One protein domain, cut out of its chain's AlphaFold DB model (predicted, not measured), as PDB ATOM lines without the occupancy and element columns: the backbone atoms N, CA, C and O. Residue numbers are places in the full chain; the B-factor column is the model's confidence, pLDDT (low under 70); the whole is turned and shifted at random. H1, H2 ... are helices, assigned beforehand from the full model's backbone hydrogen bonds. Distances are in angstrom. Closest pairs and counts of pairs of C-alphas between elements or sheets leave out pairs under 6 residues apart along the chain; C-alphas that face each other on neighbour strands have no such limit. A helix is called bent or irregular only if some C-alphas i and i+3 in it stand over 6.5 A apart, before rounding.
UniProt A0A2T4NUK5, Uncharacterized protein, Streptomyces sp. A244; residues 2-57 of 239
ATOM      1  N   LEU A   2       2.323  42.186 -21.350       74.94
ATOM      2  CA  LEU A   2       3.579  42.099 -22.127       74.94
ATOM      3  C   LEU A   2       3.919  43.345 -22.968       74.94
ATOM      4  O   LEU A   2       5.037  43.845 -22.906       74.94
ATOM      5  N   ARG A   3       2.951  43.916 -23.703       80.25
ATOM      6  CA  ARG A   3       3.152  45.189 -24.429       80.25
ATOM      7  C   ARG A   3       3.448  46.374 -23.503       80.25
ATOM      8  O   ARG A   3       4.142  47.299 -23.908       80.25
ATOM      9  N   THR A   4       2.884  46.378 -22.296       80.25
ATOM     10  CA  THR A   4       3.084  47.446 -21.307       80.25
ATOM     11  C   THR A   4       4.490  47.350 -20.713       80.25
ATOM     12  O   THR A   4       5.202  48.348 -20.725       80.25
ATOM     13  N   GLN A   5       4.913  46.139 -20.328       82.50
ATOM     14  CA  GLN A   5       6.268  45.825 -19.855       82.50
ATOM     15  C   GLN A   5       7.333  46.119 -20.926       82.50
ATOM     16  O   GLN A   5       8.342  46.758 -20.651       82.50
ATOM     17  N   ALA A   6       7.082  45.761 -22.189       79.75
ATOM     18  CA  ALA A   6       8.016  46.031 -23.288       79.75
ATOM     19  C   ALA A   6       8.235  47.535 -23.563       79.75
ATOM     20  O   ALA A   6       9.226  47.921 -24.178       79.75
ATOM     21  N   LEU A   7       7.314  48.399 -23.127       85.88
ATOM     22  CA  LEU A   7       7.382  49.850 -23.325       85.88
ATOM     23  C   LEU A   7       7.826  50.614 -22.073       85.88
ATOM     24  O   LEU A   7       7.976  51.836 -22.155       85.88
ATOM     25  N   GLU A   8       8.022  49.915 -20.952       87.00
ATOM     26  CA  GLU A   8       8.296  50.469 -19.621       87.00
ATOM     27  C   GLU A   8       9.624  51.241 -19.577       87.00
ATOM     28  O   GLU A   8       9.721  52.286 -18.940       87.00
ATOM     29  N   HIS A   9      10.605  50.811 -20.376       85.50
ATOM     30  CA  HIS A   9      11.924  51.445 -20.477       85.50
ATOM     31  C   HIS A   9      12.172  52.185 -21.803       85.50
ATOM     32  O   HIS A   9      13.292  52.618 -22.068       85.50
ATOM     33  N   VAL A  10      11.146  52.361 -22.652       86.88
ATOM     34  CA  VAL A  10      11.294  53.032 -23.958       86.88
ATOM     35  C   VAL A  10      10.653  54.429 -23.928       86.88
ATOM     36  O   VAL A  10       9.419  54.529 -23.907       86.88
ATOM     37  N   PRO A  11      11.436  55.528 -23.989       88.00
ATOM     38  CA  PRO A  11      10.906  56.892 -23.937       88.00
ATOM     39  C   PRO A  11       9.839  57.161 -25.005       88.00
ATOM     40  O   PRO A  11       9.969  56.725 -26.150       88.00
ATOM     41  N   ARG A  12       8.787  57.919 -24.658       84.31
ATOM     42  CA  ARG A  12       7.614  58.158 -25.533       84.31
ATOM     43  C   ARG A  12       7.964  58.756 -26.904       84.31
ATOM     44  O   ARG A  12       7.270  58.464 -27.873       84.31
ATOM     45  N   TRP A  13       9.038  59.540 -26.987       86.69
ATOM     46  CA  TRP A  13       9.499  60.203 -28.211       86.69
ATOM     47  C   TRP A  13      10.302  59.287 -29.155       86.69
ATOM     48  O   TRP A  13      10.464  59.618 -30.327       86.69
ATOM     49  N   LYS A  14      10.752  58.104 -28.706       87.75
ATOM     50  CA  LYS A  14      11.448  57.120 -29.554       87.75
ATOM     51  C   LYS A  14      10.462  56.206 -30.287       87.75
ATOM     52  O   LYS A  14      10.329  55.022 -29.990       87.75
ATOM     53  N   VAL A  15       9.734  56.773 -31.249       85.25
ATOM     54  CA  VAL A  15       8.609  56.107 -31.941       85.25
ATOM     55  C   VAL A  15       9.010  54.782 -32.607       85.25
ATOM     56  O   VAL A  15       8.264  53.806 -32.511       85.25
ATOM     57  N   ARG A  16      10.196  54.714 -33.232       86.69
ATOM     58  CA  ARG A  16      10.707  53.489 -33.874       86.69
ATOM     59  C   ARG A  16      10.998  52.385 -32.856       86.69
ATOM     60  O   ARG A  16      10.462  51.294 -32.996       86.69
ATOM     61  N   ASP A  17      11.733  52.695 -31.792       85.19
ATOM     62  CA  ASP A  17      12.060  51.733 -30.730       85.19
ATOM     63  C   ASP A  17      10.792  51.198 -30.044       85.19
ATOM     64  O   ASP A  17      10.692  50.012 -29.745       85.19
ATOM     65  N   ARG A  18       9.768  52.046 -29.872       89.50
ATOM     66  CA  ARG A  18       8.457  51.629 -29.339       89.50
ATOM     67  C   ARG A  18       7.694  50.712 -30.294       89.50
ATOM     68  O   ARG A  18       6.999  49.808 -29.834       89.50
ATOM     69  N   SER A  19       7.785  50.945 -31.603       87.56
ATOM     70  CA  SER A  19       7.190  50.068 -32.619       87.56
ATOM     71  C   SER A  19       7.860  48.692 -32.610       87.56
ATOM     72  O   SER A  19       7.159  47.684 -32.541       87.56
ATOM     73  N   THR A  20       9.195  48.651 -32.557       88.50
ATOM     74  CA  THR A  20       9.970  47.408 -32.443       88.50
ATOM     75  C   THR A  20       9.652  46.658 -31.150       88.50
ATOM     76  O   THR A  20       9.365  45.466 -31.203       88.50
ATOM     77  N   ALA A  21       9.602  47.346 -30.005       85.12
ATOM     78  CA  ALA A  21       9.272  46.733 -28.717       85.12
ATOM     79  C   ALA A  21       7.851  46.137 -28.681       85.12
ATOM     80  O   ALA A  21       7.637  45.062 -28.125       85.12
ATOM     81  N   ARG A  22       6.868  46.797 -29.316       87.31
ATOM     82  CA  ARG A  22       5.511  46.238 -29.475       87.31
ATOM     83  C   ARG A  22       5.514  44.992 -30.350       87.31
ATOM     84  O   ARG A  22       4.906  44.004 -29.963       87.31
ATOM     85  N   LYS A  23       6.216  45.034 -31.485       88.31
ATOM     86  CA  LYS A  23       6.317  43.893 -32.400       88.31
ATOM     87  C   LYS A  23       6.966  42.685 -31.718       88.31
ATOM     88  O   LYS A  23       6.429  41.591 -31.794       88.31
ATOM     89  N   GLN A  24       8.043  42.902 -30.965       86.94
ATOM     90  CA  GLN A  24       8.697  41.851 -30.179       86.94
ATOM     91  C   GLN A  24       7.783  41.284 -29.081       86.94
ATOM     92  O   GLN A  24       7.775  40.080 -28.846       86.94
ATOM     93  N   ALA A  25       6.993  42.127 -28.408       86.62
ATOM     94  CA  ALA A  25       6.010  41.657 -27.432       86.62
ATOM     95  C   ALA A  25       4.898  40.818 -28.086       86.62
ATOM     96  O   ALA A  25       4.456  39.835 -27.497       86.62
ATOM     97  N   ASP A  26       4.477  41.187 -29.297       90.12
ATOM     98  CA  ASP A  26       3.481  40.443 -30.074       90.12
ATOM     99  C   ASP A  26       4.025  39.108 -30.580       90.12
ATOM    100  O   ASP A  26       3.323  38.106 -30.523       90.12
ATOM    101  N   GLU A  27       5.287  39.067 -31.008       91.06
ATOM    102  CA  GLU A  27       5.971  37.836 -31.421       91.06
ATOM    103  C   GLU A  27       6.158  36.859 -30.247       91.06
ATOM    104  O   GLU A  27       6.106  35.647 -30.439       91.06
ATOM    105  N   ARG A  28       6.324  37.367 -29.016       88.12
ATOM    106  CA  ARG A  28       6.447  36.546 -27.795       88.12
ATOM    107  C   ARG A  28       5.105  36.113 -27.205       88.12
ATOM    108  O   ARG A  28       5.081  35.190 -26.395       88.12
ATOM    109  N   LEU A  29       4.002  36.762 -27.581       89.94
ATOM    110  CA  LEU A  29       2.682  36.494 -27.009       89.94
ATOM    111  C   LEU A  29       2.206  35.045 -27.238       89.94
ATOM    112  O   LEU A  29       1.765  34.447 -26.261       89.94
ATOM    113  N   PRO A  30       2.314  34.442 -28.441       92.94
ATOM    114  CA  PRO A  30       1.904  33.053 -28.650       92.94
ATOM    115  C   PRO A  30       2.660  32.067 -27.759       92.94
ATOM    116  O   PRO A  30       2.042  31.188 -27.170       92.94
ATOM    117  N   ALA A  31       3.976  32.248 -27.607       91.31
ATOM    118  CA  ALA A  31       4.798  31.395 -26.752       91.31
ATOM    119  C   ALA A  31       4.416  31.545 -25.272       91.31
ATOM    120  O   ALA A  31       4.231  30.544 -24.591       91.31
ATOM    121  N   ALA A  32       4.219  32.780 -24.798       90.62
ATOM    122  CA  ALA A  32       3.782  33.036 -23.424       90.62
ATOM    123  C   ALA A  32       2.373  32.483 -23.141       90.62
ATOM    124  O   ALA A  32       2.122  31.963 -22.060       90.62
ATOM    125  N   LEU A  33       1.452  32.569 -24.109       94.06
ATOM    126  CA  LEU A  33       0.124  31.959 -24.002       94.06
ATOM    127  C   LEU A  33       0.206  30.433 -23.970       94.06
ATOM    128  O   LEU A  33      -0.502  29.811 -23.186       94.06
ATOM    129  N   GLN A  34       1.053  29.831 -24.806       94.88
ATOM    130  CA  GLN A  34       1.245  28.385 -24.831       94.88
ATOM    131  C   GLN A  34       1.853  27.877 -23.518       94.88
ATOM    132  O   GLN A  34       1.387  26.871 -22.997       94.88
ATOM    133  N   GLU A  35       2.844  28.582 -22.972       93.94
ATOM    134  CA  GLU A  35       3.461  28.266 -21.680       93.94
ATOM    135  C   GLU A  35       2.450  28.365 -20.531       93.94
ATOM    136  O   GLU A  35       2.315  27.431 -19.747       93.94
ATOM    137  N   GLU A  36       1.682  29.454 -20.471       94.56
ATOM    138  CA  GLU A  36       0.632  29.632 -19.465       94.56
ATOM    139  C   GLU A  36      -0.462  28.561 -19.585       94.56
ATOM    140  O   GLU A  36      -0.890  27.998 -18.583       94.56
ATOM    141  N   THR A  37      -0.885  28.243 -20.811       96.00
ATOM    142  CA  THR A  37      -1.894  27.203 -21.064       96.00
ATOM    143  C   THR A  37      -1.378  25.828 -20.654       96.00
ATOM    144  O   THR A  37      -2.118  25.063 -20.046       96.00
ATOM    145  N   ALA A  38      -0.114  25.511 -20.960       95.88
ATOM    146  CA  ALA A  38       0.514  24.262 -20.541       95.88
ATOM    147  C   ALA A  38       0.600  24.178 -19.012       95.88
ATOM    148  O   ALA A  38       0.183  23.175 -18.445       95.88
ATOM    149  N   ARG A  39       1.021  25.259 -18.339       95.75
ATOM    150  CA  ARG A  39       1.062  25.310 -16.873       95.75
ATOM    151  C   ARG A  39      -0.316  25.078 -16.254       95.75
ATOM    152  O   ARG A  39      -0.443  24.256 -15.357       95.75
ATOM    153  N   GLN A  40      -1.350  25.761 -16.748       96.12
ATOM    154  CA  GLN A  40      -2.723  25.575 -16.264       96.12
ATOM    155  C   GLN A  40      -3.244  24.159 -16.532       96.12
ATOM    156  O   GLN A  40      -3.954  23.600 -15.699       96.12
ATOM    157  N   ALA A  41      -2.895  23.570 -17.680       97.06
ATOM    158  CA  ALA A  41      -3.256  22.194 -18.000       97.06
ATOM    159  C   ALA A  41      -2.575  21.197 -17.050       97.06
ATOM    160  O   ALA A  41      -3.242  20.286 -16.563       97.06
ATOM    161  N   ASP A  42      -1.294  21.399 -16.741       96.88
ATOM    162  CA  ASP A  42      -0.537  20.568 -15.801       96.88
ATOM    163  C   ASP A  42      -1.085  20.700 -14.370       96.88
ATOM    164  O   ASP A  42      -1.315  19.691 -13.699       96.88
ATOM    165  N   GLU A  43      -1.365  21.927 -13.913       96.75
ATOM    166  CA  GLU A  43      -1.993  22.202 -12.611       96.75
ATOM    167  C   GLU A  43      -3.375  21.543 -12.504       96.75
ATOM    168  O   GLU A  43      -3.684  20.886 -11.507       96.75
ATOM    169  N   HIS A  44      -4.200  21.668 -13.548       96.38
ATOM    170  CA  HIS A  44      -5.519  21.046 -13.595       96.38
ATOM    171  C   HIS A  44      -5.430  19.515 -13.595       96.38
ATOM    172  O   HIS A  44      -6.157  18.862 -12.849       96.38
ATOM    173  N   ALA A  45      -4.523  18.935 -14.385       97.62
ATOM    174  CA  ALA A  45      -4.316  17.491 -14.431       97.62
ATOM    175  C   ALA A  45      -3.841  16.942 -13.077       97.62
ATOM    176  O   ALA A  45      -4.333  15.904 -12.630       97.62
ATOM    177  N   ALA A  46      -2.936  17.652 -12.395       97.31
ATOM    178  CA  ALA A  46      -2.475  17.286 -11.059       97.31
ATOM    179  C   ALA A  46      -3.610  17.348 -10.023       97.31
ATOM    180  O   ALA A  46      -3.776  16.411  -9.240       97.31
ATOM    181  N   ALA A  47      -4.425  18.408 -10.051       96.69
ATOM    182  CA  ALA A  47      -5.586  18.540  -9.173       96.69
ATOM    183  C   ALA A  47      -6.626  17.433  -9.426       96.69
ATOM    184  O   ALA A  47      -7.119  16.823  -8.478       96.69
ATOM    185  N   GLN A  48      -6.909  17.120 -10.693       97.69
ATOM    186  CA  GLN A  48      -7.835  16.051 -11.067       97.69
ATOM    187  C   GLN A  48      -7.336  14.681 -10.597       97.69
ATOM    188  O   GLN A  48      -8.112  13.900 -10.052       97.69
ATOM    189  N   ALA A  49      -6.044  14.389 -10.770       97.81
ATOM    190  CA  ALA A  49      -5.455  13.135 -10.313       97.81
ATOM    191  C   ALA A  49      -5.517  12.987  -8.781       97.81
ATOM    192  O   ALA A  49      -5.777  11.893  -8.280       97.81
ATOM    193  N   ALA A  50      -5.317  14.079  -8.038       97.00
ATOM    194  CA  ALA A  50      -5.444  14.084  -6.582       97.00
ATOM    195  C   ALA A  50      -6.891  13.828  -6.129       97.00
ATOM    196  O   ALA A  50      -7.115  12.964  -5.278       97.00
ATOM    197  N   ALA A  51      -7.861  14.514  -6.745       96.31
ATOM    198  CA  ALA A  51      -9.282  14.332  -6.459       96.31
ATOM    199  C   ALA A  51      -9.756  12.905  -6.778       96.31
ATOM    200  O   ALA A  51     -10.470  12.297  -5.985       96.31
ATOM    201  N   GLU A  52      -9.310  12.332  -7.899       98.06
ATOM    202  CA  GLU A  52      -9.618  10.945  -8.265       98.06
ATOM    203  C   GLU A  52      -9.054   9.956  -7.235       98.06
ATOM    204  O   GLU A  52      -9.751   9.051  -6.779       98.06
ATOM    205  N   ALA A  53      -7.800  10.144  -6.810       97.38
ATOM    206  CA  ALA A  53      -7.183   9.282  -5.806       97.38
ATOM    207  C   ALA A  53      -7.913   9.349  -4.453       97.38
ATOM    208  O   ALA A  53      -8.039   8.333  -3.769       97.38
ATOM    209  N   GLU A  54      -8.386  10.529  -4.057       96.50
ATOM    210  CA  GLU A  54      -9.200  10.714  -2.854       96.50
ATOM    211  C   GLU A  54     -10.580  10.065  -2.983       96.50
ATOM    212  O   GLU A  54     -10.989   9.312  -2.098       96.50
ATOM    213  N   TRP A  55     -11.247  10.255  -4.120       97.38
ATOM    214  CA  TRP A  55     -12.527   9.620  -4.416       97.38
ATOM    215  C   TRP A  55     -12.442   8.089  -4.368       97.38
ATOM    216  O   TRP A  55     -13.304   7.426  -3.784       97.38
ATOM    217  N   ILE A  56     -11.372   7.508  -4.917       98.25
ATOM    218  CA  ILE A  56     -11.119   6.064  -4.858       98.25
ATOM    219  C   ILE A  56     -10.946   5.598  -3.408       98.25
ATOM    220  O   ILE A  56     -11.528   4.583  -3.023       98.25
ATOM    221  N   ARG A  57     -10.191   6.323  -2.571       97.94
ATOM    222  CA  ARG A  57     -10.041   5.978  -1.144       97.94
ATOM    223  C   ARG A  57     -11.379   6.026  -0.407       97.94
ATOM    224  O   ARG A  57     -11.727   5.074   0.285       97.94
TER     225      ARG A  57
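This is residues 2 to 57 of the 239 residues of an uncharacterized protein of Streptomyces sp. A244 (UniProt A0A2T4NUK5). One long helix, H2, makes a gently bent rod; before its first residue, Val 15, a loop of residues 7 to 14 folds back, and the short helix H1 packs on the arm H2a. Residues 33 to 57 of the arm H2b stick out free. The printed part has 56 residues with two named helices, H1 then H2, and no named strand: all helix. It is extended, with a radius of gyration of the C-alphas of 19.3 A and spans of 64 by 16 by 7 A.

Find C-alpha 15 at (8.609, 56.107, -31.941), where H2, residues 15 to 57, begins. By its hydrogen bonds it was assigned as one helix, but it is bent: C-alphas 27 and 30 are 6.9 A apart. H2a, residues 15 to 27, is 18.5 A long; H2b, residues 30 to 57, runs 40.4 A to C-alpha 57 at (-10.041, 5.978, -1.144). H1 is residues 2 to 6, 6.0 A long.

H2a and H2b stand at a shallow tilt of 33 degrees, only just short of steep. Look at residues 21 to 26, the part of H2a that touches H1; the closest C-alphas, of Arg 3 and Ala 25, are 5.4 A apart. H1 and H2b are apart. In H1, H2a and H2b every O i to N i+4 pair is within hydrogen-bond range.

The farthest C-alphas, of Trp 13 and Arg 57, are 63.7 A apart. The printed part has no cut, the link from H1 to H2 is short, and no printed residue is under 70 in pLDDT.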